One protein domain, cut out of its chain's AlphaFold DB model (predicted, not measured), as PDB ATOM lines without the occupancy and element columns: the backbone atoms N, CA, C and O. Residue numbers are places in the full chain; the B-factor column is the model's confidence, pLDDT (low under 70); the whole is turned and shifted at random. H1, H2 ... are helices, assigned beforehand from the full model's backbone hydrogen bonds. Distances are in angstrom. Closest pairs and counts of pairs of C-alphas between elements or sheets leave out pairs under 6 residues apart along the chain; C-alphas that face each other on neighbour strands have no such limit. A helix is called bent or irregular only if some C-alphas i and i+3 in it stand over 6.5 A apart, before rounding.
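Overview. This is residues 95 to 148 of the 379 residues of an uncharacterized protein of marine bacterium AO1-C (UniProt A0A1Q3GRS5). A long helical hairpin: H1 runs one way, the chain turns sharply at residues 119 to 121, and H2 runs back side by side with it, the two helices' lines only 5 degrees from each other and their centres 11.7 A apart. The printed part has 54 residues with two named helices, H1 then H2, and no named strand; its class is all helix. It is loose, with a radius of gyration of the C-alphas of 13.3 A, and is a rod spanning 42 by 19 by 7 A.

Arrangement. H1, residues 95 to 118, and H2, residues 122 to 147, form a helical hairpin joined by a tight link of 3 residues. They touch, with 4 pairs of C-alphas within 8 A; the closest are those of Pro 102 and Met 139, 7.5 A apart. Their lines, both rough, stand at a shallow tilt of 5 degrees, opposite ways. O i to N i+4 pairs are within hydrogen-bond range in 18 of 20 cases in H1 and 20 of 22 in H2.

Along the chain. H1 begins at C-alpha 95 (45.533, -62.771, -22.845) and measures 34.3 A; it is only just irregular, C-alphas 98 and 101 being 6.6 A apart. H2 measures 37.3 A and ends at C-alpha 147 (48.489, -73.099, -18.537); it is irregular, C-alphas 123 and 126 being 7.1 A apart.

Size, cuts and confidence. The C-alphas farthest apart, of Glu 120 and Gly 148, are 42.0 A apart. The printed part has no cut. Its mean pLDDT is 79.6, with residues 95 to 100 and 143 to 148 under 70.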
ATOM      1  N   PHE A  95      46.890 -63.322 -22.670       53.75
ATOM      2  CA  PHE A  95      45.533 -62.771 -22.845       53.75
ATOM      3  C   PHE A  95      44.843 -63.387 -24.070       53.75
ATOM      4  O   PHE A  95      43.729 -63.895 -23.934       53.75
ATOM      5  N   LEU A  96      45.549 -63.426 -25.209       53.59
ATOM      6  CA  LEU A  96      45.059 -64.007 -26.461       53.59
ATOM      7  C   LEU A  96      44.691 -65.488 -26.272       53.59
ATOM      8  O   LEU A  96      43.541 -65.879 -26.449       53.59
ATOM      9  N   ALA A  97      45.637 -66.290 -25.778       58.03
ATOM     10  CA  ALA A  97      45.457 -67.737 -25.671       58.03
ATOM     11  C   ALA A  97      44.390 -68.171 -24.646       58.03
ATOM     12  O   ALA A  97      43.735 -69.190 -24.817       58.03
ATOM     13  N   TYR A  98      44.199 -67.406 -23.566       58.31
ATOM     14  CA  TYR A  98      43.374 -67.844 -22.431       58.31
ATOM     15  C   TYR A  98      41.905 -67.415 -22.525       58.31
ATOM     16  O   TYR A  98      41.080 -67.890 -21.745       58.31
ATOM     17  N   LYS A  99      41.583 -66.468 -23.413       59.09
ATOM     18  CA  LYS A  99      40.216 -65.976 -23.611       59.09
ATOM     19  C   LYS A  99      39.814 -65.979 -25.077       59.09
ATOM     20  O   LYS A  99      38.772 -66.536 -25.382       59.09
ATOM     21  N   ILE A 100      40.613 -65.393 -25.964       68.81
ATOM     22  CA  ILE A 100      40.193 -65.219 -27.360       68.81
ATOM     23  C   ILE A 100      39.978 -66.578 -28.023       68.81
ATOM     24  O   ILE A 100      38.926 -66.777 -28.604       68.81
ATOM     25  N   ILE A 101      40.884 -67.540 -27.829       70.75
ATOM     26  CA  ILE A 101      40.755 -68.879 -28.431       70.75
ATOM     27  C   ILE A 101      39.469 -69.611 -27.986       70.75
ATOM     28  O   ILE A 101      38.682 -69.979 -28.854       70.75
ATOM     29  N   PRO A 102      39.180 -69.796 -26.680       73.19
ATOM     30  CA  PRO A 102      37.948 -70.471 -26.278       73.19
ATOM     31  C   PRO A 102      36.683 -69.672 -26.619       73.19
ATOM     32  O   PRO A 102      35.704 -70.274 -27.038       73.19
ATOM     33  N   TYR A 103      36.675 -68.337 -26.489       78.81
ATOM     34  CA  TYR A 103      35.495 -67.546 -26.870       78.81
ATOM     35  C   TYR A 103      35.252 -67.561 -28.382       78.81
ATOM     36  O   TYR A 103      34.104 -67.672 -28.790       78.81
ATOM     37  N   ALA A 104      36.301 -67.508 -29.208       81.62
ATOM     38  CA  ALA A 104      36.183 -67.651 -30.656       81.62
ATOM     39  C   ALA A 104      35.649 -69.039 -31.036       81.62
ATOM     40  O   ALA A 104      34.750 -69.127 -31.866       81.62
ATOM     41  N   ALA A 105      36.118 -70.103 -30.372       80.88
ATOM     42  CA  ALA A 105      35.582 -71.449 -30.567       80.88
ATOM     43  C   ALA A 105      34.087 -71.529 -30.206       80.88
ATOM     44  O   ALA A 105      33.299 -72.055 -30.985       80.88
ATOM     45  N   PHE A 106      33.670 -70.943 -29.077       83.19
ATOM     46  CA  PHE A 106      32.251 -70.875 -28.708       83.19
ATOM     47  C   PHE A 106      31.416 -70.059 -29.701       83.19
ATOM     48  O   PHE A 106      30.331 -70.497 -30.063       83.19
ATOM     49  N   ILE A 107      31.906 -68.905 -30.165       87.50
ATOM     50  CA  ILE A 107      31.203 -68.076 -31.156       87.50
ATOM     51  C   ILE A 107      31.028 -68.841 -32.473       87.50
ATOM     52  O   ILE A 107      29.922 -68.865 -33.006       87.50
ATOM     53  N   MET A 108      32.076 -69.512 -32.968       85.81
ATOM     54  CA  MET A 108      31.970 -70.342 -34.174       85.81
ATOM     55  C   MET A 108      30.968 -71.484 -33.999       85.81
ATOM     56  O   MET A 108      30.204 -71.773 -34.916       85.81
ATOM     57  N   MET A 109      30.912 -72.100 -32.817       84.31
ATOM     58  CA  MET A 109      29.914 -73.130 -32.532       84.31
ATOM     59  C   MET A 109      28.489 -72.568 -32.519       84.31
ATOM     60  O   MET A 109      27.617 -73.135 -33.163       84.31
ATOM     61  N   PHE A 110      28.231 -71.433 -31.863       88.00
ATOM     62  CA  PHE A 110      26.900 -70.813 -31.902       88.00
ATOM     63  C   PHE A 110      26.471 -70.429 -33.323       88.00
ATOM     64  O   PHE A 110      25.305 -70.600 -33.671       88.00
ATOM     65  N   ALA A 111      27.406 -69.968 -34.155       89.81
ATOM     66  CA  ALA A 111      27.136 -69.718 -35.567       89.81
ATOM     67  C   ALA A 111      26.755 -71.012 -36.308       89.81
ATOM     68  O   ALA A 111      25.763 -71.029 -37.030       89.81
ATOM     69  N   ALA A 112      27.478 -72.114 -36.077       86.69
ATOM     70  CA  ALA A 112      27.146 -73.416 -36.657       86.69
ATOM     71  C   ALA A 112      25.767 -73.927 -36.204       86.69
ATOM     72  O   ALA A 112      25.017 -74.476 -37.007       86.69
ATOM     73  N   PHE A 113      25.398 -73.700 -34.942       87.62
ATOM     74  CA  PHE A 113      24.072 -74.039 -34.427       87.62
ATOM     75  C   PHE A 113      22.958 -73.236 -35.098       87.62
ATOM     76  O   PHE A 113      21.931 -73.801 -35.460       87.62
ATOM     77  N   ALA A 114      23.169 -71.934 -35.312       89.50
ATOM     78  CA  ALA A 114      22.204 -71.092 -36.015       89.50
ATOM     79  C   ALA A 114      21.954 -71.585 -37.452       89.50
ATOM     80  O   ALA A 114      20.811 -71.605 -37.899       89.50
ATOM     81  N   VAL A 115      22.998 -72.052 -38.148       90.62
ATOM     82  CA  VAL A 115      22.857 -72.686 -39.471       90.62
ATOM     83  C   VAL A 115      22.057 -73.988 -39.377       90.62
ATOM     84  O   VAL A 115      21.174 -74.223 -40.192       90.62
ATOM     85  N   LEU A 116      22.312 -74.811 -38.360       86.50
ATOM     86  CA  LEU A 116      21.590 -76.067 -38.120       86.50
ATOM     87  C   LEU A 116      20.079 -75.849 -37.928       86.50
ATOM     88  O   LEU A 116      19.278 -76.633 -38.434       86.50
ATOM     89  N   LEU A 117      19.701 -74.763 -37.247       85.62
ATOM     90  CA  LEU A 117      18.303 -74.355 -37.083       85.62
ATOM     91  C   LEU A 117      17.668 -73.891 -38.400       85.62
ATOM     92  O   LEU A 117      16.504 -74.191 -38.646       85.62
ATOM     93  N   LEU A 118      18.421 -73.184 -39.249       93.06
ATOM     94  CA  LEU A 118      17.929 -72.693 -40.542       93.06
ATOM     95  C   LEU A 118      17.664 -73.815 -41.555       93.06
ATOM     96  O   LEU A 118      16.827 -73.645 -42.431       93.06
ATOM     97  N   VAL A 119      18.364 -74.946 -41.443       93.88
ATOM     98  CA  VAL A 119      18.237 -76.099 -42.358       93.88
ATOM     99  C   VAL A 119      17.269 -77.165 -41.804       93.88
ATOM    100  O   VAL A 119      17.218 -78.281 -42.301       93.88
ATOM    101  N   GLU A 120      16.500 -76.842 -40.757       91.75
ATOM    102  CA  GLU A 120      15.477 -77.717 -40.149       91.75
ATOM    103  C   GLU A 120      15.985 -79.090 -39.656       91.75
ATOM    104  O   GLU A 120      15.221 -80.039 -39.476       91.75
ATOM    105  N   LEU A 121      17.275 -79.209 -39.331       90.94
ATOM    106  CA  LEU A 121      17.892 -80.445 -38.828       90.94
ATOM    107  C   LEU A 121      17.700 -80.624 -37.307       90.94
ATOM    108  O   LEU A 121      18.629 -80.953 -36.562       90.94
ATOM    109  N   TRP A 122      16.468 -80.436 -36.833       86.94
ATOM    110  CA  TRP A 122      16.086 -80.509 -35.416       86.94
ATOM    111  C   TRP A 122      16.476 -81.815 -34.699       86.94
ATOM    112  O   TRP A 122      16.929 -81.731 -33.553       86.94
ATOM    113  N   PRO A 123      16.396 -83.010 -35.324       92.75
ATOM    114  CA  PRO A 123      16.772 -84.259 -34.657       92.75
ATOM    115  C   PRO A 123      18.245 -84.327 -34.224       92.75
ATOM    116  O   PRO A 123      18.583 -85.098 -33.329       92.75
ATOM    117  N   LEU A 124      19.130 -83.518 -34.820       89.00
ATOM    118  CA  LEU A 124      20.564 -83.502 -34.502       89.00
ATOM    119  C   LEU A 124      20.928 -82.557 -33.345       89.00
ATOM    120  O   LEU A 124      22.046 -82.616 -32.827       89.00
ATOM    121  N   VAL A 125      19.993 -81.713 -32.895       86.69
ATOM    122  CA  VAL A 125      20.217 -80.737 -31.816       86.69
ATOM    123  C   VAL A 125      20.715 -81.386 -30.513       86.69
ATOM    124  O   VAL A 125      21.689 -80.876 -29.950       86.69
ATOM    125  N   PRO A 126      20.159 -82.514 -30.024       89.69
ATOM    126  CA  PRO A 126      20.641 -83.149 -28.795       89.69
ATOM    127  C   PRO A 126      22.088 -83.648 -28.902       89.69
ATOM    128  O   PRO A 126      22.875 -83.476 -27.969       89.69
ATOM    129  N   VAL A 127      22.462 -84.211 -30.057       90.50
ATOM    130  CA  VAL A 127      23.829 -84.684 -30.338       90.50
ATOM    131  C   VAL A 127      24.804 -83.509 -30.342       90.50
ATOM    132  O   VAL A 127      25.889 -83.585 -29.763       90.50
ATOM    133  N   TRP A 128      24.388 -82.387 -30.929       88.12
ATOM    134  CA  TRP A 128      25.174 -81.162 -30.949       88.12
ATOM    135  C   TRP A 128      25.376 -80.581 -29.540       88.12
ATOM    136  O   TRP A 128      26.500 -80.254 -29.160       88.12
ATOM    137  N   ILE A 129      24.322 -80.530 -28.716       86.38
ATOM    138  CA  ILE A 129      24.409 -80.091 -27.312       86.38
ATOM    139  C   ILE A 129      25.350 -81.000 -26.511       86.38
ATOM    140  O   ILE A 129      26.175 -80.510 -25.736       86.38
ATOM    141  N   PHE A 130      25.279 -82.317 -26.708       90.94
ATOM    142  CA  PHE A 130      26.189 -83.250 -26.050       90.94
ATOM    143  C   PHE A 130      27.651 -82.991 -26.447       90.94
ATOM    144  O   PHE A 130      28.519 -82.870 -25.578       90.94
ATOM    145  N   PHE A 131      27.919 -82.801 -27.742       90.06
ATOM    146  CA  PHE A 131      29.248 -82.451 -28.244       90.06
ATOM    147  C   PHE A 131      29.781 -81.151 -27.620       90.06
ATOM    148  O   PHE A 131      30.938 -81.093 -27.203       90.06
ATOM    149  N   MET A 132      28.929 -80.132 -27.462       84.56
ATOM    150  CA  MET A 132      29.280 -78.872 -26.796       84.56
ATOM    151  C   MET A 132      29.723 -79.073 -25.348       84.56
ATOM    152  O   MET A 132      30.701 -78.464 -24.902       84.56
ATOM    153  N   ILE A 133      29.012 -79.922 -24.603       85.69
ATOM    154  CA  ILE A 133      29.327 -80.224 -23.203       85.69
ATOM    155  C   ILE A 133      30.684 -80.935 -23.115       85.69
ATOM    156  O   ILE A 133      31.532 -80.536 -22.311       85.69
ATOM    157  N   VAL A 134      30.926 -81.927 -23.977       88.94
ATOM    158  CA  VAL A 134      32.194 -82.674 -24.019       88.94
ATOM    159  C   VAL A 134      33.358 -81.769 -24.421       88.94
ATOM    160  O   VAL A 134      34.387 -81.752 -23.741       88.94
ATOM    161  N   LEU A 135      33.203 -80.956 -25.470       84.50
ATOM    162  CA  LEU A 135      34.250 -80.045 -25.931       84.50
ATOM    163  C   LEU A 135      34.558 -78.955 -24.893       84.50
ATOM    164  O   LEU A 135      35.720 -78.619 -24.660       84.50
ATOM    165  N   SER A 136      33.531 -78.438 -24.215       79.19
ATOM    166  CA  SER A 136      33.670 -77.526 -23.074       79.19
ATOM    167  C   SER A 136      34.513 -78.151 -21.956       79.19
ATOM    168  O   SER A 136      35.492 -77.547 -21.502       79.19
ATOM    169  N   ALA A 137      34.191 -79.384 -21.554       79.44
ATOM    170  CA  ALA A 137      34.937 -80.114 -20.533       79.44
ATOM    171  C   ALA A 137      36.394 -80.375 -20.962       79.44
ATOM    172  O   ALA A 137      37.324 -80.135 -20.185       79.44
ATOM    173  N   ALA A 138      36.617 -80.772 -22.219       83.50
ATOM    174  CA  ALA A 138      37.948 -80.966 -22.790       83.50
ATOM    175  C   ALA A 138      38.769 -79.665 -22.781       83.50
ATOM    176  O   ALA A 138      39.918 -79.656 -22.341       83.50
ATOM    177  N   MET A 139      38.168 -78.537 -23.168       78.69
ATOM    178  CA  MET A 139      38.820 -77.225 -23.135       78.69
ATOM    179  C   MET A 139      39.147 -76.764 -21.709       78.69
ATOM    180  O   MET A 139      40.182 -76.126 -21.496       78.69
ATOM    181  N   ILE A 140      38.321 -77.103 -20.712       70.56
ATOM    182  CA  ILE A 140      38.623 -76.860 -19.291       70.56
ATOM    183  C   ILE A 140      39.843 -77.681 -18.847       70.56
ATOM    184  O   ILE A 140      40.727 -77.133 -18.178       70.56
ATOM    185  N   ASN A 141      39.936 -78.945 -19.265       72.44
ATOM    186  CA  ASN A 141      41.073 -79.814 -18.960       72.44
ATOM    187  C   ASN A 141      42.358 -79.349 -19.659       72.44
ATOM    188  O   ASN A 141      43.349 -79.091 -18.981       72.44
ATOM    189  N   ILE A 142      42.333 -79.102 -20.973       73.06
ATOM    190  CA  ILE A 142      43.463 -78.540 -21.743       73.06
ATOM    191  C   ILE A 142      43.939 -77.228 -21.104       73.06
ATOM    192  O   ILE A 142      45.139 -76.991 -20.941       73.06
ATOM    193  N   ARG A 143      43.002 -76.386 -20.653       67.38
ATOM    194  CA  ARG A 143      43.312 -75.138 -19.953       67.38
ATOM    195  C   ARG A 143      44.054 -75.366 -18.633       67.38
ATOM    196  O   ARG A 143      44.930 -74.562 -18.296       67.38
ATOM    197  N   ALA A 144      43.693 -76.395 -17.871       62.03
ATOM    198  CA  ALA A 144      44.368 -76.747 -16.626       62.03
ATOM    199  C   ALA A 144      45.774 -77.314 -16.890       62.03
ATOM    200  O   ALA A 144      46.722 -76.903 -16.213       62.03
ATOM    201  N   THR A 145      45.911 -78.172 -17.904       66.81
ATOM    202  CA  THR A 145      47.154 -78.873 -18.257       66.81
ATOM    203  C   THR A 145      48.196 -77.946 -18.887       66.81
ATOM    204  O   THR A 145      49.323 -77.880 -18.405       66.81
ATOM    205  N   PHE A 146      47.835 -77.146 -19.898       60.06
ATOM    206  CA  PHE A 146      48.802 -76.308 -20.629       60.06
ATOM    207  C   PHE A 146      49.174 -75.005 -19.912       60.06
ATOM    208  O   PHE A 146      50.289 -74.499 -20.050       60.06
ATOM    209  N   PHE A 147      48.251 -74.414 -19.148       59.41
ATOM    210  CA  PHE A 147      48.489 -73.099 -18.537       59.41
ATOM    211  C   PHE A 147      48.804 -73.153 -17.039       59.41
ATOM    212  O   PHE A 147      49.230 -72.127 -16.487       59.41
ATOM    213  N   GLY A 148      48.654 -74.330 -16.419       58.78
ATOM    214  CA  GLY A 148      48.927 -74.607 -15.013       58.78
ATOM    215  C   GLY A 148      47.940 -73.953 -14.037       58.78
ATOM    216  O   GLY A 148      47.146 -73.070 -14.383       58.78
TER     217      GLY A 148